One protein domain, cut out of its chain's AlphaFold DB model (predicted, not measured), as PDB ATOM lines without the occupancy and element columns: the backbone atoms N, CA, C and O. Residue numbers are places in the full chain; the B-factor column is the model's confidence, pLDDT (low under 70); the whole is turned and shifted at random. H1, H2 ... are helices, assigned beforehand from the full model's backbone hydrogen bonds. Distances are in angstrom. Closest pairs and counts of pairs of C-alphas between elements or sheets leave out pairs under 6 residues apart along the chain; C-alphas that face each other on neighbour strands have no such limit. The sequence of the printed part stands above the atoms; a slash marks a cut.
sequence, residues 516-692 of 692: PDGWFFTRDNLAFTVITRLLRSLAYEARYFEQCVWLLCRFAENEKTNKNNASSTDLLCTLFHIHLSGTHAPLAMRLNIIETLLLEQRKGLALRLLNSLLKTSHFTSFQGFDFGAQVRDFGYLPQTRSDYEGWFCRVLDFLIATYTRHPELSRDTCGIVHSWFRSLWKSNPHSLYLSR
ATOM      1  N   PRO A 516       8.638  19.060  14.701       60.88
ATOM      2  CA  PRO A 516       7.950  18.431  13.576       60.88
ATOM      3  C   PRO A 516       6.501  18.895  13.390       60.88
ATOM      4  O   PRO A 516       6.082  19.076  12.247       60.88
ATOM      5  N   ASP A 517       5.803  19.169  14.494       63.41
ATOM      6  CA  ASP A 517       4.476  19.804  14.540       63.41
ATOM      7  C   ASP A 517       4.568  21.299  14.931       63.41
ATOM      8  O   ASP A 517       3.592  21.919  15.360       63.41
ATOM      9  N   GLY A 518       5.779  21.864  14.856       70.62
ATOM     10  CA  GLY A 518       6.126  23.183  15.368       70.62
ATOM     11  C   GLY A 518       6.007  24.315  14.345       70.62
ATOM     12  O   GLY A 518       5.619  24.152  13.190       70.62
ATOM     13  N   TRP A 519       6.395  25.511  14.781       81.50
ATOM     14  CA  TRP A 519       6.360  26.753  13.995       81.50
ATOM     15  C   TRP A 519       7.359  26.766  12.818       81.50
ATOM     16  O   TRP A 519       7.264  27.625  11.946       81.50
ATOM     17  N   PHE A 520       8.328  25.840  12.783       88.75
ATOM     18  CA  PHE A 520       9.483  25.899  11.879       88.75
ATOM     19  C   PHE A 520       9.107  25.850  10.391       88.75
ATOM     20  O   PHE A 520       9.629  26.638   9.599       88.75
ATOM     21  N   PHE A 521       8.187  24.959  10.011       90.00
ATOM     22  CA  PHE A 521       7.738  24.801   8.619       90.00
ATOM     23  C   PHE A 521       6.582  25.732   8.242       90.00
ATOM     24  O   PHE A 521       6.121  25.696   7.101       90.00
ATOM     25  N   THR A 522       6.097  26.568   9.163       87.12
ATOM     26  CA  THR A 522       4.963  27.467   8.922       87.12
ATOM     27  C   THR A 522       5.435  28.891   8.636       87.12
ATOM     28  O   THR A 522       6.576  29.270   8.899       87.12
ATOM     29  N   ARG A 523       4.526  29.734   8.132       84.19
ATOM     30  CA  ARG A 523       4.783  31.172   7.938       84.19
ATOM     31  C   ARG A 523       4.988  31.951   9.249       84.19
ATOM     32  O   ARG A 523       5.327  33.127   9.178       84.19
ATOM     33  N   ASP A 524       4.823  31.318  10.414       84.31
ATOM     34  CA  ASP A 524       5.185  31.913  11.708       84.31
ATOM     35  C   ASP A 524       6.711  31.937  11.916       84.31
ATOM     36  O   ASP A 524       7.217  32.661  12.777       84.31
ATOM     37  N   ASN A 525       7.460  31.167  11.121       87.31
ATOM     38  CA  ASN A 525       8.907  31.262  11.026       87.31
ATOM     39  C   ASN A 525       9.317  32.493  10.203       87.31
ATOM     40  O   ASN A 525       9.194  32.505   8.977       87.31
ATOM     41  N   LEU A 526       9.895  33.504  10.853       86.19
ATOM     42  CA  LEU A 526      10.402  34.700  10.168       86.19
ATOM     43  C   LEU A 526      11.518  34.387   9.150       86.19
ATOM     44  O   LEU A 526      11.687  35.122   8.176       86.19
ATOM     45  N   ALA A 527      12.231  33.269   9.319       89.50
ATOM     46  CA  ALA A 527      13.271  32.796   8.409       89.50
ATOM     47  C   ALA A 527      12.747  31.917   7.258       89.50
ATOM     48  O   ALA A 527      13.549  31.455   6.444       89.50
ATOM     49  N   PHE A 528      11.430  31.689   7.146       89.75
ATOM     50  CA  PHE A 528      10.809  30.788   6.160       89.75
ATOM     51  C   PHE A 528      11.348  30.992   4.734       89.75
ATOM     52  O   PHE A 528      11.750  30.046   4.052       89.75
ATOM     53  N   THR A 529      11.401  32.246   4.276       86.12
ATOM     54  CA  THR A 529      11.868  32.580   2.923       86.12
ATOM     55  C   THR A 529      13.366  32.322   2.757       86.12
ATOM     56  O   THR A 529      13.788  31.830   1.713       86.12
ATOM     57  N   VAL A 530      14.176  32.610   3.778       88.50
ATOM     58  CA  VAL A 530      15.631  32.389   3.729       88.50
ATOM     59  C   VAL A 530      15.937  30.893   3.663       88.50
ATOM     60  O   VAL A 530      16.721  30.464   2.819       88.50
ATOM     61  N   ILE A 531      15.261  30.083   4.486       93.50
ATOM     62  CA  ILE A 531      15.463  28.628   4.535       93.50
ATOM     63  C   ILE A 531      15.048  27.972   3.218       93.50
ATOM     64  O   ILE A 531      15.804  27.186   2.653       93.50
ATOM     65  N   THR A 532      13.869  28.304   2.690       91.44
ATOM     66  CA  THR A 532      13.380  27.708   1.433       91.44
ATOM     67  C   THR A 532      14.284  28.056   0.245       91.44
ATOM     68  O   THR A 532      14.605  27.179  -0.562       91.44
ATOM     69  N   ARG A 533      14.784  29.298   0.164       88.50
ATOM     70  CA  ARG A 533      15.791  29.715  -0.835       88.50
ATOM     71  C   ARG A 533      17.116  28.970  -0.677       88.50
ATOM     72  O   ARG A 533      17.715  28.553  -1.673       88.50
ATOM     73  N   LEU A 534      17.560  28.771   0.561       92.12
ATOM     74  CA  LEU A 534      18.777  28.024   0.853       92.12
ATOM     75  C   LEU A 534      18.644  26.548   0.447       92.12
ATOM     76  O   LEU A 534      19.520  26.036  -0.242       92.12
ATOM     77  N   LEU A 535      17.523  25.894   0.765       95.19
ATOM     78  CA  LEU A 535      17.238  24.514   0.348       95.19
ATOM     79  C   LEU A 535      17.210  24.361  -1.174       95.19
ATOM     80  O   LEU A 535      17.787  23.418  -1.708       95.19
ATOM     81  N   ARG A 536      16.602  25.313  -1.892       91.38
ATOM     82  CA  ARG A 536      16.678  25.346  -3.359       91.38
ATOM     83  C   ARG A 536      18.126  25.424  -3.845       91.38
ATOM     84  O   ARG A 536      18.480  24.731  -4.793       91.38
ATOM     85  N   SER A 537      18.943  26.266  -3.217       89.25
ATOM     86  CA  SER A 537      20.351  26.426  -3.589       89.25
ATOM     87  C   SER A 537      21.150  25.148  -3.312       89.25
ATOM     88  O   SER A 537      21.967  24.747  -4.137       89.25
ATOM     89  N   LEU A 538      20.901  24.463  -2.196       93.50
ATOM     90  CA  LEU A 538      21.541  23.184  -1.862       93.50
ATOM     91  C   LEU A 538      21.112  22.050  -2.806       93.50
ATOM     92  O   LEU A 538      21.929  21.202  -3.158       93.50
ATOM     93  N   ALA A 539      19.872  22.085  -3.304       94.88
ATOM     94  CA  ALA A 539      19.354  21.115  -4.268       94.88
ATOM     95  C   ALA A 539      20.058  21.152  -5.641       94.88
ATOM     96  O   ALA A 539      19.748  20.318  -6.494       94.88
ATOM     97  N   TYR A 540      20.989  22.091  -5.873       91.88
ATOM     98  CA  TYR A 540      21.773  22.185  -7.107       91.88
ATOM     99  C   TYR A 540      22.507  20.882  -7.436       91.88
ATOM    100  O   TYR A 540      22.441  20.391  -8.567       91.88
ATOM    101  N   GLU A 541      23.168  20.289  -6.442       90.69
ATOM    102  CA  GLU A 541      23.863  19.016  -6.604       90.69
ATOM    103  C   GLU A 541      22.884  17.850  -6.444       90.69
ATOM    104  O   GLU A 541      22.167  17.750  -5.446       90.69
ATOM    105  N   ALA A 542      22.890  16.916  -7.401       94.69
ATOM    106  CA  ALA A 542      21.952  15.791  -7.421       94.69
ATOM    107  C   ALA A 542      21.957  14.970  -6.116       94.69
ATOM    108  O   ALA A 542      20.910  14.486  -5.701       94.69
ATOM    109  N   ARG A 543      23.107  14.863  -5.433       96.50
ATOM    110  CA  ARG A 543      23.240  14.134  -4.158       96.50
ATOM    111  C   ARG A 543      22.427  14.725  -3.000       96.50
ATOM    112  O   ARG A 543      22.023  13.973  -2.125       96.50
ATOM    113  N   TYR A 544      22.161  16.033  -3.000       96.50
ATOM    114  CA  TYR A 544      21.383  16.709  -1.949       96.50
ATOM    115  C   TYR A 544      19.917  16.920  -2.338       96.50
ATOM    116  O   TYR A 544      19.099  17.312  -1.504       96.50
ATOM    117  N   PHE A 545      19.580  16.669  -3.605       97.44
ATOM    118  CA  PHE A 545      18.283  16.990  -4.188       97.44
ATOM    119  C   PHE A 545      17.115  16.394  -3.406       97.44
ATOM    120  O   PHE A 545      16.192  17.115  -3.039       97.44
ATOM    121  N   GLU A 546      17.158  15.090  -3.136       97.06
ATOM    122  CA  GLU A 546      16.040  14.379  -2.520       97.06
ATOM    123  C   GLU A 546      15.727  14.916  -1.117       97.06
ATOM    124  O   GLU A 546      14.593  15.304  -0.842       97.06
ATOM    125  N   GLN A 547      16.739  15.039  -0.258       97.06
ATOM    126  CA  GLN A 547      16.570  15.561   1.099       97.06
ATOM    127  C   GLN A 547      16.108  17.028   1.102       97.06
ATOM    128  O   GLN A 547      15.214  17.390   1.871       97.06
ATOM    129  N   CYS A 548      16.644  17.867   0.206       97.69
ATOM    130  CA  CYS A 548      16.184  19.251   0.062       97.69
ATOM    131  C   CYS A 548      14.713  19.324  -0.364       97.69
ATOM    132  O   CYS A 548      13.947  20.123   0.180       97.69
ATOM    133  N   VAL A 549      14.304  18.488  -1.322       97.38
ATOM    134  CA  VAL A 549      12.923  18.441  -1.805       97.38
ATOM    135  C   VAL A 549      11.974  17.961  -0.713       97.38
ATOM    136  O   VAL A 549      10.931  18.581  -0.535       97.38
ATOM    137  N   TRP A 550      12.331  16.937   0.065       96.56
ATOM    138  CA  TRP A 550      11.481  16.475   1.167       96.56
ATOM    139  C   TRP A 550      11.245  17.554   2.229       96.56
ATOM    140  O   TRP A 550      10.114  17.727   2.690       96.56
ATOM    141  N   LEU A 551      12.269  18.345   2.563       95.56
ATOM    142  CA  LEU A 551      12.105  19.508   3.439       95.56
ATOM    143  C   LEU A 551      11.207  20.577   2.800       95.56
ATOM    144  O   LEU A 551      10.301  21.089   3.455       95.56
ATOM    145  N   LEU A 552      11.405  20.888   1.515       95.25
ATOM    146  CA  LEU A 552      10.557  21.836   0.782       95.25
ATOM    147  C   LEU A 552       9.095  21.371   0.685       95.25
ATOM    148  O   LEU A 552       8.202  22.213   0.749       95.25
ATOM    149  N   CYS A 553       8.830  20.065   0.588       94.38
ATOM    150  CA  CYS A 553       7.475  19.512   0.653       94.38
ATOM    151  C   CYS A 553       6.806  19.846   1.995       94.38
ATOM    152  O   CYS A 553       5.673  20.323   1.994       94.38
ATOM    153  N   ARG A 554       7.520  19.704   3.126       91.94
ATOM    154  CA  ARG A 554       7.001  20.082   4.457       91.94
ATOM    155  C   ARG A 554       6.670  21.576   4.539       91.94
ATOM    156  O   ARG A 554       5.635  21.938   5.094       91.94
ATOM    157  N   PHE A 555       7.508  22.441   3.960       91.75
ATOM    158  CA  PHE A 555       7.223  23.880   3.859       91.75
ATOM    159  C   PHE A 555       5.983  24.167   2.993       91.75
ATOM    160  O   PHE A 555       5.116  24.942   3.397       91.75
ATOM    161  N   ALA A 556       5.873  23.518   1.828       90.00
ATOM    162  CA  ALA A 556       4.765  23.705   0.892       90.00
ATOM    163  C   ALA A 556       3.411  23.253   1.464       90.00
ATOM    164  O   ALA A 556       2.397  23.910   1.244       90.00
ATOM    165  N   GLU A 557       3.386  22.160   2.226       87.38
ATOM    166  CA  GLU A 557       2.167  21.623   2.850       87.38
ATOM    167  C   GLU A 557       1.616  22.523   3.967       87.38
ATOM    168  O   GLU A 557       0.406  22.560   4.190       87.38
ATOM    169  N   ASN A 558       2.486  23.286   4.631       82.81
ATOM    170  CA  ASN A 558       2.121  24.214   5.705       82.81
ATOM    171  C   ASN A 558       1.831  25.645   5.205       82.81
ATOM    172  O   ASN A 558       1.517  26.546   5.993       82.81
ATOM    173  N   GLU A 559       1.907  25.877   3.893       77.19
ATOM    174  CA  GLU A 559       1.609  27.159   3.266       77.19
ATOM    175  C   GLU A 559       0.099  27.293   2.975       77.19
ATOM    176  O   GLU A 559      -0.486  26.533   2.204       77.19
ATOM    177  N   LYS A 560      -0.567  28.289   3.578       67.50
ATOM    178  CA  LYS A 560      -1.995  28.552   3.319       67.50
ATOM    179  C   LYS A 560      -2.203  29.018   1.870       67.50
ATOM    180  O   LYS A 560      -1.501  29.895   1.383       67.50
ATOM    181  N   THR A 561      -3.248  28.509   1.216       56.25
ATOM    182  CA  THR A 561      -3.578  28.714  -0.213       56.25
ATOM    183  C   THR A 561      -3.918  30.149  -0.642       56.25
ATOM    184  O   THR A 561      -4.098  30.384  -1.833       56.25
ATOM    185  N   ASN A 562      -4.000  31.118   0.275       43.84
ATOM    186  CA  ASN A 562      -4.389  32.496  -0.032       43.84
ATOM    187  C   ASN A 562      -3.316  33.507   0.412       43.84
ATOM    188  O   ASN A 562      -3.210  33.778   1.609       43.84
ATOM    189  N   LYS A 563      -2.667  34.135  -0.591       39.91
ATOM    190  CA  LYS A 563      -1.857  35.385  -0.613       39.91
ATOM    191  C   LYS A 563      -0.325  35.252  -0.817       39.91
ATOM    192  O   LYS A 563       0.385  34.844   0.088       39.91
ATOM    193  N   ASN A 564       0.121  35.841  -1.939       49.81
ATOM    194  CA  ASN A 564       1.282  36.743  -2.137       49.81
ATOM    195  C   ASN A 564       2.743  36.219  -2.136       49.81
ATOM    196  O   ASN A 564       3.063  35.182  -1.576       49.81
ATOM    197  N   ASN A 565       3.591  37.014  -2.824       46.25
ATOM    198  CA  ASN A 565       5.044  36.960  -3.078       46.25
ATOM    199  C   ASN A 565       5.871  35.914  -2.295       46.25
ATOM    200  O   ASN A 565       5.908  35.924  -1.069       46.25
ATOM    201  N   ALA A 566       6.642  35.106  -3.040       56.34
ATOM    202  CA  ALA A 566       7.566  34.060  -2.572       56.34
ATOM    203  C   ALA A 566       6.903  32.771  -2.036       56.34
ATOM    204  O   ALA A 566       7.145  32.373  -0.894       56.34
ATOM    205  N   SER A 567       6.096  32.096  -2.867       77.12
ATOM    206  CA  SER A 567       5.527  30.782  -2.533       77.12
ATOM    207  C   SER A 567       6.589  29.682  -2.485       77.12
ATOM    208  O   SER A 567       7.370  29.509  -3.423       77.12
ATOM    209  N   SER A 568       6.573  28.894  -1.407       80.50
ATOM    210  CA  SER A 568       7.414  27.696  -1.276       80.50
ATOM    211  C   SER A 568       6.994  26.596  -2.251       80.50
ATOM    212  O   SER A 568       7.845  25.884  -2.784       80.50
ATOM    213  N   THR A 569       5.696  26.513  -2.561       84.88
ATOM    214  CA  THR A 569       5.179  25.575  -3.564       84.88
ATOM    215  C   THR A 569       5.672  25.926  -4.965       84.88
ATOM    216  O   THR A 569       6.123  25.037  -5.687       84.88
ATOM    217  N   ASP A 570       5.632  27.204  -5.352       84.31
ATOM    218  CA  ASP A 570       6.140  27.638  -6.660       84.31
ATOM    219  C   ASP A 570       7.657  27.426  -6.753       84.31
ATOM    220  O   ASP A 570       8.160  26.912  -7.756       84.31
ATOM    221  N   LEU A 571       8.389  27.741  -5.676       85.81
ATOM    222  CA  LEU A 571       9.827  27.489  -5.574       85.81
ATOM    223  C   LEU A 571      10.154  26.002  -5.776       85.81
ATOM    224  O   LEU A 571      11.036  25.669  -6.567       85.81
ATOM    225  N   LEU A 572       9.420  25.115  -5.106       92.44
ATOM    226  CA  LEU A 572       9.561  23.671  -5.248       92.44
ATOM    227  C   LEU A 572       9.249  23.210  -6.683       92.44
ATOM    228  O   LEU A 572      10.031  22.463  -7.266       92.44
ATOM    229  N   CYS A 573       8.159  23.695  -7.284       91.44
ATOM    230  CA  CYS A 573       7.757  23.332  -8.647       91.44
ATOM    231  C   CYS A 573       8.858  23.620  -9.678       91.44
ATOM    232  O   CYS A 573       9.096  22.814 -10.579       91.44
ATOM    233  N   THR A 574       9.594  24.723  -9.519       90.12
ATOM    234  CA  THR A 574      10.666  25.068 -10.467       90.12
ATOM    235  C   THR A 574      11.822  24.060 -10.500       90.12
ATOM    236  O   THR A 574      12.443  23.903 -11.550       90.12
ATOM    237  N   LEU A 575      12.081  23.311  -9.419       93.00
ATOM    238  CA  LEU A 575      13.090  22.234  -9.399       93.00
ATOM    239  C   LEU A 575      12.714  21.045 -10.309       93.00
ATOM    240  O   LEU A 575      13.570  20.235 -10.681       93.00
ATOM    241  N   PHE A 576      11.439  20.950 -10.696       95.44
ATOM    242  CA  PHE A 576      10.886  19.899 -11.549       95.44
ATOM    243  C   PHE A 576      10.807  20.304 -13.026       95.44
ATOM    244  O   PHE A 576      10.292  19.553 -13.844       95.44
ATOM    245  N   HIS A 577      11.332  21.464 -13.414       91.62
ATOM    246  CA  HIS A 577      11.400  21.843 -14.823       91.62
ATOM    247  C   HIS A 577      12.520  21.094 -15.570       91.62
ATOM    248  O   HIS A 577      13.558  20.762 -14.996       91.62
ATOM    249  N   ILE A 578      12.340  20.879 -16.878       88.69
ATOM    250  CA  ILE A 578      13.385  20.329 -17.766       88.69
ATOM    251  C   ILE A 578      14.551  21.308 -17.989       88.69
ATOM    252  O   ILE A 578      15.654  20.890 -18.321       88.69
ATOM    253  N   HIS A 579      14.313  22.612 -17.826       83.00
ATOM    254  CA  HIS A 579      15.290  23.676 -18.052       83.00
ATOM    255  C   HIS A 579      15.118  24.805 -17.025       83.00
ATOM    256  O   HIS A 579      14.015  25.005 -16.510       83.00
ATOM    257  N   LEU A 580      16.212  25.517 -16.715       78.94
ATOM    258  CA  LEU A 580      16.303  26.521 -15.640       78.94
ATOM    259  C   LEU A 580      15.794  26.011 -14.280       78.94
ATOM    260  O   LEU A 580      15.237  26.765 -13.479       78.94
ATOM    261  N   SER A 581      15.965  24.714 -14.016       86.19
ATOM    262  CA  SER A 581      15.533  24.124 -12.750       86.19
ATOM    263  C   SER A 581      16.465  24.489 -11.602       86.19
ATOM    264  O   SER A 581      16.014  24.553 -10.460       86.19
ATOM    265  N   GLY A 582      17.735  24.791 -11.896       82.88
ATOM    266  CA  GLY A 582      18.753  25.062 -10.884       82.88
ATOM    267  C   GLY A 582      19.208  23.805 -10.146       82.88
ATOM    268  O   GLY A 582      19.681  23.917  -9.024       82.88
ATOM    269  N   THR A 583      19.041  22.620 -10.745       90.75
ATOM    270  CA  THR A 583      19.492  21.338 -10.186       90.75
ATOM    271  C   THR A 583      19.944  20.360 -11.263       90.75
ATOM    272  O   THR A 583      19.289  20.219 -12.298       90.75
ATOM    273  N   HIS A 584      21.036  19.644 -10.996       92.50
ATOM    274  CA  HIS A 584      21.550  18.548 -11.826       92.50
ATOM    275  C   HIS A 584      20.842  17.208 -11.584       92.50
ATOM    276  O   HIS A 584      21.190  16.207 -12.210       92.50
ATOM    277  N   ALA A 585      19.840  17.161 -10.699       95.88
ATOM    278  CA  ALA A 585      19.072  15.945 -10.466       95.88
ATOM    279  C   ALA A 585      18.425  15.436 -11.772       95.88
ATOM    280  O   ALA A 585      17.830  16.225 -12.513       95.88
ATOM    281  N   PRO A 586      18.516  14.133 -12.093       95.06
ATOM    282  CA  PRO A 586      17.889  13.561 -13.279       95.06
ATOM    283  C   PRO A 586      16.376  13.376 -13.099       95.06
ATOM    284  O   PRO A 586      15.853  13.331 -11.985       95.06
ATOM    285  N   LEU A 587      15.657  13.196 -14.213       96.50
ATOM    286  CA  LEU A 587      14.210  12.932 -14.216       96.50
ATOM    287  C   LEU A 587      13.809  11.753 -13.314       96.50
ATOM    288  O   LEU A 587      12.781  11.819 -12.652       96.50
ATOM    289  N   ALA A 588      14.622  10.695 -13.260       96.69
ATOM    290  CA  ALA A 588      14.327   9.516 -12.445       96.69
ATOM    291  C   ALA A 588      14.160   9.860 -10.953       96.69
ATOM    292  O   ALA A 588      13.212   9.394 -10.331       96.69
ATOM    293  N   MET A 589      15.017  10.731 -10.401       97.44
ATOM    294  CA  MET A 589      14.896  11.177  -9.007       97.44
ATOM    295  C   MET A 589      13.623  11.999  -8.792       97.44
ATOM    296  O   MET A 589      12.918  11.802  -7.807       97.44
ATOM    297  N   ARG A 590      13.282  12.878  -9.744       98.06
ATOM    298  CA  ARG A 590      12.045  13.674  -9.699       98.06
ATOM    299  C   ARG A 590      10.797  12.784  -9.695       98.06
ATOM    300  O   ARG A 590       9.895  12.996  -8.891       98.06
ATOM    301  N   LEU A 591      10.748  11.784 -10.575       97.94
ATOM    302  CA  LEU A 591       9.620  10.851 -10.655       97.94
ATOM    303  C   LEU A 591       9.498   9.983  -9.397       97.94
ATOM    304  O   LEU A 591       8.381   9.780  -8.934       97.94
ATOM    305  N   ASN A 592      10.618   9.541  -8.812       97.81
ATOM    306  CA  ASN A 592      10.610   8.769  -7.565       97.81
ATOM    307  C   ASN A 592       9.934   9.543  -6.420       97.81
ATOM    308  O   ASN A 592       9.060   9.012  -5.747       97.81
ATOM    309  N   ILE A 593      10.257  10.831  -6.264       97.88
ATOM    310  CA  ILE A 593       9.627  11.695  -5.250       97.88
ATOM    311  C   ILE A 593       8.112  11.790  -5.465       97.88
ATOM    312  O   ILE A 593       7.336  11.701  -4.516       97.88
ATOM    313  N   ILE A 594       7.675  11.953  -6.716       97.56
ATOM    314  CA  ILE A 594       6.247  12.013  -7.057       97.56
ATOM    315  C   ILE A 594       5.556  10.682  -6.748       97.56
ATOM    316  O   ILE A 594       4.453  10.691  -6.201       97.56
ATOM    317  N   GLU A 595       6.180   9.551  -7.080       96.81
ATOM    318  CA  GLU A 595       5.648   8.221  -6.770       96.81
ATOM    319  C   GLU A 595       5.480   8.036  -5.258       96.81
ATOM    320  O   GLU A 595       4.399   7.656  -4.807       96.81
ATOM    321  N   THR A 596       6.482   8.416  -4.462       97.31
ATOM    322  CA  THR A 596       6.400   8.386  -2.996       97.31
ATOM    323  C   THR A 596       5.283   9.289  -2.459       97.31
ATOM    324  O   THR A 596       4.486   8.841  -1.637       97.31
ATOM    325  N   LEU A 597       5.135  10.521  -2.964       96.44
ATOM    326  CA  LEU A 597       4.042  11.418  -2.556       96.44
ATOM    327  C   LEU A 597       2.652  10.831  -2.855       96.44
ATOM    328  O   LEU A 597       1.720  11.012  -2.068       96.44
ATOM    329  N   LEU A 598       2.494  10.134  -3.985       95.19
ATOM    330  CA  LEU A 598       1.244   9.450  -4.331       95.19
ATOM    331  C   LEU A 598       0.957   8.279  -3.382       95.19
ATOM    332  O   LEU A 598      -0.183   8.139  -2.930       95.19
ATOM    333  N   LEU A 599       1.976   7.479  -3.045       94.69
ATOM    334  CA  LEU A 599       1.864   6.374  -2.082       94.69
ATOM    335  C   LEU A 599       1.438   6.874  -0.694       94.69
ATOM    336  O   LEU A 599       0.567   6.276  -0.061       94.69
ATOM    337  N   GLU A 600       1.971   8.018  -0.267       94.56
ATOM    338  CA  GLU A 600       1.638   8.680   1.000       94.56
ATOM    339  C   GLU A 600       0.336   9.505   0.953       94.56
ATOM    340  O   GLU A 600       0.034  10.257   1.877       94.56
ATOM    341  N   GLN A 601      -0.460   9.380  -0.115       92.50
ATOM    342  CA  GLN A 601      -1.735  10.087  -0.309       92.50
ATOM    343  C   GLN A 601      -1.621  11.627  -0.351       92.50
ATOM    344  O   GLN A 601      -2.634  12.328  -0.264       92.50
ATOM    345  N   ARG A 602      -0.428  12.186  -0.594       92.69
ATOM    346  CA  ARG A 602      -0.176  13.636  -0.722       92.69
ATOM    347  C   ARG A 602      -0.460  14.147  -2.142       92.69
ATOM    348  O   ARG A 602       0.358  14.797  -2.798       92.69
ATOM    349  N   LYS A 603      -1.661  13.836  -2.639       91.81
ATOM    350  CA  LYS A 603      -2.053  13.954  -4.059       91.81
ATOM    351  C   LYS A 603      -1.938  15.377  -4.612       91.81
ATOM    352  O   LYS A 603      -1.490  15.561  -5.739       91.81
ATOM    353  N   GLY A 604      -2.311  16.385  -3.821       90.50
ATOM    354  CA  GLY A 604      -2.287  17.786  -4.255       90.50
ATOM    355  C   GLY A 604      -0.888  18.268  -4.643       90.50
ATOM    356  O   GLY A 604      -0.731  18.932  -5.668       90.50
ATOM    357  N   LEU A 605       0.131  17.891  -3.866       92.44
ATOM    358  CA  LEU A 605       1.518  18.245  -4.158       92.44
ATOM    359  C   LEU A 605       2.046  17.434  -5.345       92.44
ATOM    360  O   LEU A 605       2.569  18.019  -6.292       92.44
ATOM    361  N   ALA A 606       1.813  16.117  -5.354       95.12
ATOM    362  CA  ALA A 606       2.217  15.239  -6.454       95.12
ATOM    363  C   ALA A 606       1.715  15.741  -7.820       95.12
ATOM    364  O   ALA A 606       2.493  15.833  -8.770       95.12
ATOM    365  N   LEU A 607       0.441  16.143  -7.914       93.94
ATOM    366  CA  LEU A 607      -0.152  16.678  -9.145       93.94
ATOM    367  C   LEU A 607       0.485  18.006  -9.590       93.94
ATOM    368  O   LEU A 607       0.681  18.216 -10.787       93.94
ATOM    369  N   ARG A 608       0.851  18.895  -8.655       93.50
ATOM    370  CA  ARG A 608       1.558  20.148  -8.986       93.50
ATOM    371  C   ARG A 608       2.961  19.886  -9.537       93.50
ATOM    372  O   ARG A 608       3.359  20.516 -10.520       93.50
ATOM    373  N   LEU A 609       3.691  18.938  -8.949       95.81
ATOM    374  CA  LEU A 609       5.025  18.552  -9.425       95.81
ATOM    375  C   LEU A 609       4.954  17.850 -10.788       95.81
ATOM    376  O   LEU A 609       5.715  18.196 -11.690       95.81
ATOM    377  N   LEU A 610       3.977  16.955 -10.982       95.38
ATOM    378  CA  LEU A 610       3.671  16.336 -12.281       95.38
ATOM    379  C   LEU A 610       3.385  17.376 -13.361       95.38
ATOM    380  O   LEU A 610       3.943  17.310 -14.453       95.38
ATOM    381  N   ASN A 611       2.551  18.368 -13.048       94.88
ATOM    382  CA  ASN A 611       2.259  19.465 -13.964       94.88
ATOM    383  C   ASN A 611       3.522  20.264 -14.335       94.88
ATOM    384  O   ASN A 611       3.664  20.698 -15.478       94.88
ATOM    385  N   SER A 612       4.453  20.434 -13.395       94.06
ATOM    386  CA  SER A 612       5.697  21.190 -13.601       94.06
ATOM    387  C   SER A 612       6.691  20.464 -14.517       94.06
ATOM    388  O   SER A 612       7.370  21.113 -15.315       94.06
ATOM    389  N   LEU A 613       6.716  19.124 -14.492       95.62
ATOM    390  CA  LEU A 613       7.549  18.297 -15.382       95.62
ATOM    391  C   LEU A 613       7.218  18.467 -16.877       95.62
ATOM    392  O   LEU A 613       8.080  18.210 -17.720       95.62
ATOM    393  N   LEU A 614       5.994  18.896 -17.212       93.69
ATOM    394  CA  LEU A 614       5.533  19.105 -18.592       93.69
ATOM    395  C   LEU A 614       5.767  20.527 -19.125       93.69
ATOM    396  O   LEU A 614       5.445  20.809 -20.284       93.69
ATOM    397  N   LYS A 615       6.334  21.436 -18.320       89.44
ATOM    398  CA  LYS A 615       6.612  22.804 -18.769       89.44
ATOM    399  C   LYS A 615       7.639  22.797 -19.907       89.44
ATOM    400  O   LYS A 615       8.726  22.243 -19.782       89.44
ATOM    401  N   THR A 616       7.288  23.447 -21.015       82.38
ATOM    402  CA  THR A 616       8.056  23.438 -22.280       82.38
ATOM    403  C   THR A 616       8.619  24.803 -22.680       82.38
ATOM    404  O   THR A 616       9.533  24.857 -23.500       82.38
ATOM    405  N   SER A 617       8.096  25.903 -22.130       73.88
ATOM    406  CA  SER A 617       8.490  27.274 -22.481       73.88
ATOM    407  C   SER A 617       8.213  28.272 -21.349       73.88
ATOM    408  O   SER A 617       7.642  27.914 -20.312       73.88
ATOM    409  N   HIS A 618       8.618  29.535 -21.561       69.31
ATOM    410  CA  HIS A 618       8.470  30.642 -20.604       69.31
ATOM    411  C   HIS A 618       9.022  30.269 -19.224       69.31
ATOM    412  O   HIS A 618       8.335  30.371 -18.200       69.31
ATOM    413  N   PHE A 619      10.233  29.716 -19.222       71.00
ATOM    414  CA  PHE A 619      10.971  29.484 -17.994       71.00
ATOM    415  C   PHE A 619      11.420  30.839 -17.457       71.00
ATOM    416  O   PHE A 619      11.894  31.682 -18.205       71.00
ATOM    417  N   THR A 620      11.231  31.052 -16.165       56.34
ATOM    418  CA  THR A 620      11.662  32.262 -15.473       56.34
ATOM    419  C   THR A 620      12.577  31.823 -14.343       56.34
ATOM    420  O   THR A 620      12.154  31.074 -13.460       56.34
ATOM    421  N   SER A 621      13.838  32.258 -14.356       53.25
ATOM    422  CA  SER A 621      14.700  32.141 -13.183       53.25
ATOM    423  C   SER A 621      14.446  33.336 -12.269       53.25
ATOM    424  O   SER A 621      14.831  34.458 -12.576       53.25
ATOM    425  N   PHE A 622      13.790  33.116 -11.136       44.12
ATOM    426  CA  PHE A 622      13.498  34.195 -10.188       44.12
ATOM    427  C   PHE A 622      14.689  34.565  -9.280       44.12
ATOM    428  O   PHE A 622      14.505  35.351  -8.356       44.12
ATOM    429  N   GLN A 623      15.875  33.959  -9.451       49.72
ATOM    430  CA  GLN A 623      16.966  34.035  -8.467       49.72
ATOM    431  C   GLN A 623      18.352  33.946  -9.119       49.72
ATOM    432  O   GLN A 623      18.518  33.267 -10.132       49.72
ATOM    433  N   GLY A 624      19.336  34.620  -8.513       45.38
ATOM    434  CA  GLY A 624      20.748  34.473  -8.864       45.38
ATOM    435  C   GLY A 624      21.254  33.072  -8.518       45.38
ATOM    436  O   GLY A 624      20.878  32.508  -7.494       45.38
ATOM    437  N   PHE A 625      22.095  32.505  -9.381       48.00
ATOM    438  CA  PHE A 625      22.682  31.172  -9.197       48.00
ATOM    439  C   PHE A 625      23.985  31.205  -8.374       48.00
ATOM    440  O   PHE A 625      24.622  30.172  -8.183       48.00
ATOM    441  N   ASP A 626      24.369  32.375  -7.860       51.94
ATOM    442  CA  ASP A 626      25.600  32.565  -7.096       51.94
ATOM    443  C   ASP A 626      25.496  31.909  -5.711       51.94
ATOM    444  O   ASP A 626      24.652  32.266  -4.885       51.94
ATOM    445  N   PHE A 627      26.390  30.960  -5.433       70.00
ATOM    446  CA  PHE A 627      26.481  30.270  -4.146       70.00
ATOM    447  C   PHE A 627      27.903  30.396  -3.596       70.00
ATOM    448  O   PHE A 627      28.755  29.524  -3.767       70.00
ATOM    449  N   GLY A 628      28.177  31.541  -2.967       70.25
ATOM    450  CA  GLY A 628      29.522  31.890  -2.510       70.25
ATOM    451  C   GLY A 628      30.418  32.345  -3.663       70.25
ATOM    452  O   GLY A 628      30.034  33.227  -4.428       70.25
ATOM    453  N   ALA A 629      31.613  31.759  -3.784       62.59
ATOM    454  CA  ALA A 629      32.502  31.974  -4.935       62.59
ATOM    455  C   ALA A 629      32.201  31.048  -6.131       62.59
ATOM    456  O   ALA A 629      32.811  31.211  -7.188       62.59
ATOM    457  N   GLN A 630      31.298  30.072  -5.975       63.56
ATOM    458  CA  GLN A 630      31.024  29.083  -7.015       63.56
ATOM    459  C   GLN A 630      30.199  29.686  -8.151       63.56
ATOM    460  O   GLN A 630      29.088  30.171  -7.936       63.56
ATOM    461  N   VAL A 631      30.720  29.574  -9.372       63.22
ATOM    462  CA  VAL A 631      29.951  29.824 -10.593       63.22
ATOM    463  C   VAL A 631      29.111  28.580 -10.871       63.22
ATOM    464  O   VAL A 631      29.658  27.517 -11.162       63.22
ATOM    465  N   ARG A 632      27.788  28.700 -10.759       70.12
ATOM    466  CA  ARG A 632      26.844  27.615 -11.054       70.12
ATOM    467  C   ARG A 632      26.164  27.842 -12.395       70.12
ATOM    468  O   ARG A 632      25.924  28.981 -12.796       70.12
ATOM    469  N   ASP A 633      25.870  26.748 -13.087       70.62
ATOM    470  CA  ASP A 633      25.047  26.780 -14.290       70.62
ATOM    471  C   ASP A 633      23.552  26.654 -13.938       70.62
ATOM    472  O   ASP A 633      23.139  26.735 -12.779       70.62
ATOM    473  N   PHE A 634      22.713  26.466 -14.955       73.25
ATOM    474  CA  PHE A 634      21.262  26.378 -14.795       73.25
ATOM    475  C   PHE A 634      20.754  24.991 -14.355       73.25
ATOM    476  O   PHE A 634      19.536  24.768 -14.309       73.25
ATOM    477  N   GLY A 635      21.659  24.069 -14.015       83.62
ATOM    478  CA  GLY A 635      21.363  22.684 -13.680       83.62
ATOM    479  C   GLY A 635      21.208  21.800 -14.917       83.62
ATOM    480  O   GLY A 635      21.846  22.006 -15.950       83.62
ATOM    481  N   TYR A 636      20.325  20.807 -14.811       84.62
ATOM    482  CA  TYR A 636      20.045  19.843 -15.867       84.62
ATOM    483  C   TYR A 636      19.694  20.548 -17.182       84.62
ATOM    484  O   TYR A 636      18.768  21.362 -17.254       84.62
ATOM    485  N   LEU A 637      20.424  20.182 -18.234       81.31
ATOM    486  CA  LEU A 637      20.195  20.632 -19.596       81.31
ATOM    487  C   LEU A 637      20.217  19.411 -20.527       81.31
ATOM    488  O   LEU A 637      21.240  18.718 -20.577       81.31
ATOM    489  N   PRO A 638      19.130  19.144 -21.279       83.12
ATOM    490  CA  PRO A 638      19.144  18.136 -22.334       83.12
ATOM    491  C   PRO A 638      20.271  18.442 -23.326       83.12
ATOM    492  O   PRO A 638      20.389  19.584 -23.766       83.12
ATOM    493  N   GLN A 639      21.099  17.453 -23.670       81.38
ATOM    494  CA  GLN A 639      22.235  17.648 -24.586       81.38
ATOM    495  C   GLN A 639      21.859  17.334 -26.034       81.38
ATOM    496  O   GLN A 639      22.446  17.864 -26.978       81.38
ATOM    497  N   THR A 640      20.865  16.467 -26.215       83.44
ATOM    498  CA  THR A 640      20.380  16.044 -27.522       83.44
ATOM    499  C   THR A 640      18.870  16.216 -27.639       83.44
ATOM    500  O   THR A 640      18.134  16.312 -26.654       83.44
ATOM    501  N   ARG A 641      18.375  16.210 -28.881       83.06
ATOM    502  CA  ARG A 641      16.937  16.119 -29.157       83.06
ATOM    503  C   ARG A 641      16.317  14.858 -28.543       83.06
ATOM    504  O   ARG A 641      15.203  14.927 -28.040       83.06
ATOM    505  N   SER A 642      17.055  13.748 -28.542       86.56
ATOM    506  CA  SER A 642      16.606  12.492 -27.941       86.56
ATOM    507  C   SER A 642      16.443  12.602 -26.425       86.56
ATOM    508  O   SER A 642      15.515  12.012 -25.886       86.56
ATOM    509  N   ASP A 643      17.301  13.360 -25.734       86.38
ATOM    510  CA  ASP A 643      17.163  13.586 -24.286       86.38
ATOM    511  C   ASP A 643      15.917  14.421 -23.982       86.38
ATOM    512  O   ASP A 643      15.165  14.113 -23.059       86.38
ATOM    513  N   TYR A 644      15.680  15.456 -24.794       88.38
ATOM    514  CA  TYR A 644      14.510  16.323 -24.674       88.38
ATOM    515  C   TYR A 644      13.207  15.547 -24.898       88.38
ATOM    516  O   TYR A 644      12.317  15.580 -24.054       88.38
ATOM    517  N   GLU A 645      13.097  14.808 -26.004       89.19
ATOM    518  CA  GLU A 645      11.922  13.973 -26.292       89.19
ATOM    519  C   GLU A 645      11.776  12.852 -25.251       89.19
ATOM    520  O   GLU A 645      10.685  12.619 -24.729       89.19
ATOM    521  N   GLY A 646      12.888  12.213 -24.877       91.94
ATOM    522  CA  GLY A 646      12.930  11.153 -23.873       91.94
ATOM    523  C   GLY A 646      12.448  11.598 -22.493       91.94
ATOM    524  O   GLY A 646      11.808  10.808 -21.797       91.94
ATOM    525  N   TRP A 647      12.691  12.854 -22.108       94.75
ATOM    526  CA  TRP A 647      12.133  13.433 -20.889       94.75
ATOM    527  C   TRP A 647      10.603  13.399 -20.908       94.75
ATOM    528  O   TRP A 647       9.989  12.806 -20.022       94.75
ATOM    529  N   PHE A 648       9.977  13.991 -21.929       94.50
ATOM    530  CA  PHE A 648       8.517  14.099 -21.980       94.50
ATOM    531  C   PHE A 648       7.842  12.748 -22.186       94.50
ATOM    532  O   PHE A 648       6.828  12.498 -21.541       94.50
ATOM    533  N   CYS A 649       8.413  11.859 -23.006       94.31
ATOM    534  CA  CYS A 649       7.892  10.500 -23.162       94.31
ATOM    535  C   CYS A 649       7.820   9.780 -21.812       94.31
ATOM    536  O   CYS A 649       6.759   9.292 -21.440       94.31
ATOM    537  N   ARG A 650       8.896   9.818 -21.012       96.75
ATOM    538  CA  ARG A 650       8.903   9.187 -19.681       96.75
ATOM    539  C   ARG A 650       7.909   9.822 -18.709       96.75
ATOM    540  O   ARG A 650       7.312   9.109 -17.909       96.75
ATOM    541  N   VAL A 651       7.719  11.144 -18.760       96.69
ATOM    542  CA  VAL A 651       6.709  11.830 -17.931       96.69
ATOM    543  C   VAL A 651       5.290  11.428 -18.348       96.69
ATOM    544  O   VAL A 651       4.442  11.197 -17.488       96.69
ATOM    545  N   LEU A 652       5.023  11.308 -19.652       95.44
ATOM    546  CA  LEU A 652       3.730  10.859 -20.174       95.44
ATOM    547  C   LEU A 652       3.459   9.388 -19.835       95.44
ATOM    548  O   LEU A 652       2.359   9.075 -19.382       95.44
ATOM    549  N   ASP A 653       4.455   8.511 -19.966       96.75
ATOM    550  CA  ASP A 653       4.360   7.107 -19.548       96.75
ATOM    551  C   ASP A 653       4.044   7.000 -18.052       96.75
ATOM    552  O   ASP A 653       3.176   6.222 -17.643       96.75
ATOM    553  N   PHE A 654       4.694   7.832 -17.231       97.06
ATOM    554  CA  PHE A 654       4.403   7.915 -15.803       97.06
ATOM    555  C   PHE A 654       2.963   8.383 -15.547       97.06
ATOM    556  O   PHE A 654       2.262   7.756 -14.760       97.06
ATOM    557  N   LEU A 655       2.478   9.417 -16.245       95.38
ATOM    558  CA  LEU A 655       1.088   9.884 -16.133       95.38
ATOM    559  C   LEU A 655       0.070   8.804 -16.528       95.38
ATOM    560  O   LEU A 655      -0.951   8.662 -15.854       95.38
ATOM    561  N   ILE A 656       0.348   8.016 -17.573       94.62
ATOM    562  CA  ILE A 656      -0.486   6.874 -17.986       94.62
ATOM    563  C   ILE A 656      -0.499   5.796 -16.894       94.62
ATOM    564  O   ILE A 656      -1.560   5.258 -16.552       94.62
ATOM    565  N   ALA A 657       0.658   5.494 -16.303       94.50
ATOM    566  CA  ALA A 657       0.746   4.564 -15.185       94.50
ATOM    567  C   ALA A 657      -0.023   5.085 -13.956       94.50
ATOM    568  O   ALA A 657      -0.783   4.323 -13.355       94.50
ATOM    569  N   THR A 658       0.100   6.373 -13.613       93.38
ATOM    570  CA  THR A 658      -0.652   7.007 -12.517       93.38
ATOM    571  C   THR A 658      -2.156   6.953 -12.770       93.38
ATOM    572  O   THR A 658      -2.890   6.537 -11.881       93.38
ATOM    573  N   TYR A 659      -2.613   7.291 -13.979       92.19
ATOM    574  CA  TYR A 659      -4.022   7.196 -14.381       92.19
ATOM    575  C   TYR A 659      -4.582   5.781 -14.175       92.19
ATOM    576  O   TYR A 659      -5.701   5.607 -13.697       92.19
ATOM    577  N   THR A 660      -3.783   4.765 -14.513       92.19
ATOM    578  CA  THR A 660      -4.187   3.354 -14.439       92.19
ATOM    579  C   THR A 660      -4.203   2.832 -12.999       92.19
ATOM    580  O   THR A 660      -5.105   2.086 -12.624       92.19
ATOM    581  N   ARG A 661      -3.209   3.211 -12.184       92.88
ATOM    582  CA  ARG A 661      -3.070   2.779 -10.779       92.88
ATOM    583  C   ARG A 661      -3.975   3.550  -9.815       92.88
ATOM    584  O   ARG A 661      -4.361   2.994  -8.792       92.88
ATOM    585  N   HIS A 662      -4.320   4.795 -10.148       91.25
ATOM    586  CA  HIS A 662      -5.132   5.702  -9.331       91.25
ATOM    587  C   HIS A 662      -6.320   6.262 -10.137       91.25
ATOM    588  O   HIS A 662      -6.304   7.437 -10.524       91.25
ATOM    589  N   PRO A 663      -7.369   5.458 -10.406       89.88
ATOM    590  CA  PRO A 663      -8.531   5.894 -11.187       89.88
ATOM    591  C   PRO A 663      -9.232   7.137 -10.619       89.88
ATOM    592  O   PRO A 663      -9.839   7.906 -11.369       89.88
ATOM    593  N   GLU A 664      -9.127   7.374  -9.311       92.50
ATOM    594  CA  GLU A 664      -9.657   8.565  -8.647       92.50
ATOM    595  C   GLU A 664      -8.958   9.868  -9.076       92.50
ATOM    596  O   GLU A 664      -9.555  10.935  -8.961       92.50
ATOM    597  N   LEU A 665      -7.733   9.786  -9.608       91.88
ATOM    598  CA  LEU A 665      -6.952  10.914 -10.140       91.88
ATOM    599  C   LEU A 665      -7.071  11.065 -11.666       91.88
ATOM    600  O   LEU A 665      -6.393  11.902 -12.271       91.88
ATOM    601  N   SER A 666      -7.921  10.265 -12.314       91.25
ATOM    602  CA  SER A 666      -8.083  10.256 -13.775       91.25
ATOM    603  C   SER A 666      -8.420  11.635 -14.349       91.25
ATOM    604  O   SER A 666      -7.832  12.065 -15.339       91.25
ATOM    605  N   ARG A 667      -9.328  12.375 -13.701       93.19
ATOM    606  CA  ARG A 667      -9.724  13.720 -14.142       93.19
ATOM    607  C   ARG A 667      -8.562  14.712 -14.080       93.19
ATOM    608  O   ARG A 667      -8.381  15.482 -15.023       93.19
ATOM    609  N   ASP A 668      -7.785  14.685 -13.000       93.69
ATOM    610  CA  ASP A 668      -6.668  15.610 -12.789       93.69
ATOM    611  C   ASP A 668      -5.503  15.307 -13.734       93.69
ATOM    612  O   ASP A 668      -4.987  16.207 -14.395       93.69
ATOM    613  N   THR A 669      -5.136  14.030 -13.872       92.25
ATOM    614  CA  THR A 669      -4.076  13.583 -14.794       92.25
ATOM    615  C   THR A 669      -4.421  13.894 -16.254       92.25
ATOM    616  O   THR A 669      -3.590  14.460 -16.969       92.25
ATOM    617  N   CYS A 670      -5.661  13.642 -16.692       92.88
ATOM    618  CA  CYS A 670      -6.128  14.073 -18.014       92.88
ATOM    619  C   CYS A 670      -6.125  15.603 -18.161       92.88
ATOM    620  O   CYS A 670      -5.762  16.114 -19.221       92.88
ATOM    621  N   GLY A 671      -6.498  16.339 -17.110       94.19
ATOM    622  CA  GLY A 671      -6.471  17.802 -17.089       94.19
ATOM    623  C   GLY A 671      -5.066  18.377 -17.291       94.19
ATOM    624  O   GLY A 671      -4.902  19.313 -18.075       94.19
ATOM    625  N   ILE A 672      -4.056  17.780 -16.650       93.88
ATOM    626  CA  ILE A 672      -2.638  18.138 -16.812       93.88
ATOM    627  C   ILE A 672      -2.181  17.909 -18.259       93.88
ATOM    628  O   ILE A 672      -1.589  18.792 -18.872       93.88
ATOM    629  N   VAL A 673      -2.480  16.750 -18.853       91.88
ATOM    630  CA  VAL A 673      -2.095  16.492 -20.254       91.88
ATOM    631  C   VAL A 673      -2.802  17.468 -21.197       91.88
ATOM    632  O   VAL A 673      -2.178  18.012 -22.107       91.88
ATOM    633  N   HIS A 674      -4.088  17.739 -20.963       92.38
ATOM    634  CA  HIS A 674      -4.870  18.662 -21.781       92.38
ATOM    635  C   HIS A 674      -4.312  20.094 -21.754       92.38
ATOM    636  O   HIS A 674      -4.224  20.727 -22.809       92.38
ATOM    637  N   SER A 675      -3.887  20.601 -20.589       91.50
ATOM    638  CA  SER A 675      -3.324  21.955 -20.471       91.50
ATOM    639  C   SER A 675      -1.994  22.113 -21.219       91.50
ATOM    640  O   SER A 675      -1.725  23.183 -21.772       91.50
ATOM    641  N   TRP A 676      -1.197  21.043 -21.308       90.94
ATOM    642  CA  TRP A 676       0.108  21.052 -21.977       90.94
ATOM    643  C   TRP A 676       0.099  20.526 -23.413       90.94
ATOM    644  O   TRP A 676       1.081  20.738 -24.126       90.94
ATOM    645  N   PHE A 677      -0.990  19.905 -23.883       88.25
ATOM    646  CA  PHE A 677      -1.057  19.232 -25.188       88.25
ATOM    647  C   PHE A 677      -0.571  20.118 -26.338       88.25
ATOM    648  O   PHE A 677       0.288  19.723 -27.124       88.25
ATOM    649  N   ARG A 678      -1.062  21.363 -26.405       86.25
ATOM    650  CA  ARG A 678      -0.673  22.317 -27.455       86.25
ATOM    651  C   ARG A 678       0.819  22.647 -27.418       86.25
ATOM    652  O   ARG A 678       1.424  22.805 -28.477       86.25
ATOM    653  N   SER A 679       1.387  22.795 -26.226       84.31
ATOM    654  CA  SER A 679       2.788  23.176 -26.043       84.31
ATOM    655  C   SER A 679       3.720  22.000 -26.325       84.31
ATOM    656  O   SER A 679       4.706  22.176 -27.032       84.31
ATOM    657  N   LEU A 680       3.359  20.791 -25.883       85.44
ATOM    658  CA  LEU A 680       4.068  19.549 -26.206       85.44
ATOM    659  C   LEU A 680       4.048  19.270 -27.716       85.44
ATOM    660  O   LEU A 680       5.091  18.979 -28.294       85.44
ATOM    661  N   TRP A 681       2.902  19.462 -28.381       83.38
ATOM    662  CA  TRP A 681       2.760  19.267 -29.832       83.38
ATOM    663  C   TRP A 681       3.617  20.230 -30.664       83.38
ATOM    664  O   TRP A 681       4.040  19.911 -31.773       83.38
ATOM    665  N   LYS A 682       3.854  21.436 -30.141       79.19
ATOM    666  CA  LYS A 682       4.673  22.473 -30.782       79.19
ATOM    667  C   LYS A 682       6.122  22.483 -30.298       79.19
ATOM    668  O   LYS A 682       6.890  23.333 -30.748       79.19
ATOM    669  N   SER A 683       6.476  21.608 -29.361       68.25
ATOM    670  CA  SER A 683       7.780  21.646 -28.713       68.25
ATOM    671  C   SER A 683       8.889  21.333 -29.719       68.25
ATOM    672  O   SER A 683       8.806  20.394 -30.508       68.25
ATOM    673  N   ASN A 684       9.923  22.170 -29.729       64.69
ATOM    674  CA  ASN A 684      11.106  21.993 -30.559       64.69
ATOM    675  C   ASN A 684      12.333  22.250 -29.677       64.69
ATOM    676  O   ASN A 684      12.413  23.335 -29.098       64.69
ATOM    677  N   PRO A 685      13.305  21.320 -29.595       60.81
ATOM    678  CA  PRO A 685      14.504  21.504 -28.781       60.81
ATOM    679  C   PRO A 685      15.228  22.823 -29.064       60.81
ATOM    680  O   PRO A 685      15.807  23.405 -28.153       60.81
ATOM    681  N   HIS A 686      15.169  23.332 -30.303       55.47
ATOM    682  CA  HIS A 686      15.810  24.591 -30.687       55.47
ATOM    683  C   HIS A 686      15.408  25.785 -29.808       55.47
ATOM    684  O   HIS A 686      16.241  26.665 -29.606       55.47
ATOM    685  N   SER A 687      14.203  25.815 -29.224       53.72
ATOM    686  CA  SER A 687      13.811  26.904 -28.318       53.72
ATOM    687  C   SER A 687      14.583  26.911 -26.993       53.72
ATOM    688  O   SER A 687      14.664  27.963 -26.375       53.72
ATOM    689  N   LEU A 688      15.154  25.776 -26.566       53.81
ATOM    690  CA  LEU A 688      16.035  25.691 -25.390       53.81
ATOM    691  C   LEU A 688      17.501  26.024 -25.700       53.81
ATOM    692  O   LEU A 688      18.276  26.290 -24.791       53.81
ATOM    693  N   TYR A 689      17.912  25.942 -26.968       47.81
ATOM    694  CA  TYR A 689      19.287  26.249 -27.381       47.81
ATOM    695  C   TYR A 689      19.441  27.685 -27.892       47.81
ATOM    696  O   TYR A 689      20.561  28.175 -27.976       47.81
ATOM    697  N   LEU A 690      18.333  28.363 -28.218       38.25
ATOM    698  CA  LEU A 690      18.288  29.795 -28.545       38.25
ATOM    699  C   LEU A 690      18.326  30.701 -27.297       38.25
ATOM    700  O   LEU A 690      18.494  31.909 -27.441       38.25
ATOM    701  N   SER A 691      18.194  30.125 -26.096       36.72
ATOM    702  CA  SER A 691      18.459  30.770 -24.801       36.72
ATOM    703  C   SER A 691      19.927  30.649 -24.353       36.72
ATOM    704  O   SER A 691      20.239  30.998 -23.214       36.72
ATOM    705  N   ARG A 692      20.824  30.156 -25.228       31.42
ATOM    706  CA  ARG A 692      22.282  30.199 -25.026       31.42
ATOM    707  C   ARG A 692      22.837  31.613 -25.121       31.42
ATOM    708  O   ARG A 692      22.364  32.382 -25.993       31.42
TER     709      ARG A 692
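What this domain is: This is residues 516 to 692 of the 692 residues of an uncharacterized protein of Klebsiella pneumoniae subsp. pneumoniae (UniProt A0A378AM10). An up-and-down bundle of four helices, H4 to H7, each running against the one before it, packs through H5 on a smaller group, H1, H2 and H3. Residues 614 to 640 loop away between H5 and H6, and short H8 lies near the last residue, clear of the other helices. The printed part has 177 residues with eight named helices, H1 to H8 in chain order, and no named strand: all helix. It is compact, radius of gyration of the C-alphas 16.3 A, spanning 44 by 44 by 30 A.

Where its parts are: Find C-alpha 528 at (10.809, 30.788, 6.160); there H1 begins, residues 528 to 538. Next come H2, 542 to 557, 23.0 A, with a kink of 27 degrees near 549, and H3, 568 to 574. Read on to H4, 587 to 599, 18.5 A, and H5, 603 to 613. H6, 641 to 661, 30.3 A, starts at C-alpha 641, (16.937, 16.119, -29.157). H7, 663 to 681, 25.6 A, has a kink of 39 degrees near 675; H8 is 686 to 689.

How they stand to each other: Look first at Leu 535 and Cys 548, the closest C-alphas of hairpin H1 and H2, 5.4 A apart. H3 touches the hub H5 at Cys 573 and Leu 609, closest C-alphas 5.6 A apart. H5 touches H7, with 668 to 672 alone, the same way at 17 degrees, a shallow tilt; the closest C-alphas, Asn 611 and Ile 672, are 5.8 A apart. Every O i to N i+4 pair is within hydrogen-bond range in H1, H3, H4 and H5; H2 has 10 of 12, H6 16 of 17, H7 11 of 15, and H8 is too short for one.

The domain as a whole: The farthest C-alphas, Ala 629 and Pro 663, are 49.0 A apart. The printed part has no cut; links H3 to H4 and H5 to H6 are long. Check the B-factor column: pLDDT is under 70 in 30 residues, among them 560 to 566, 620 to 626 and 683 to 692.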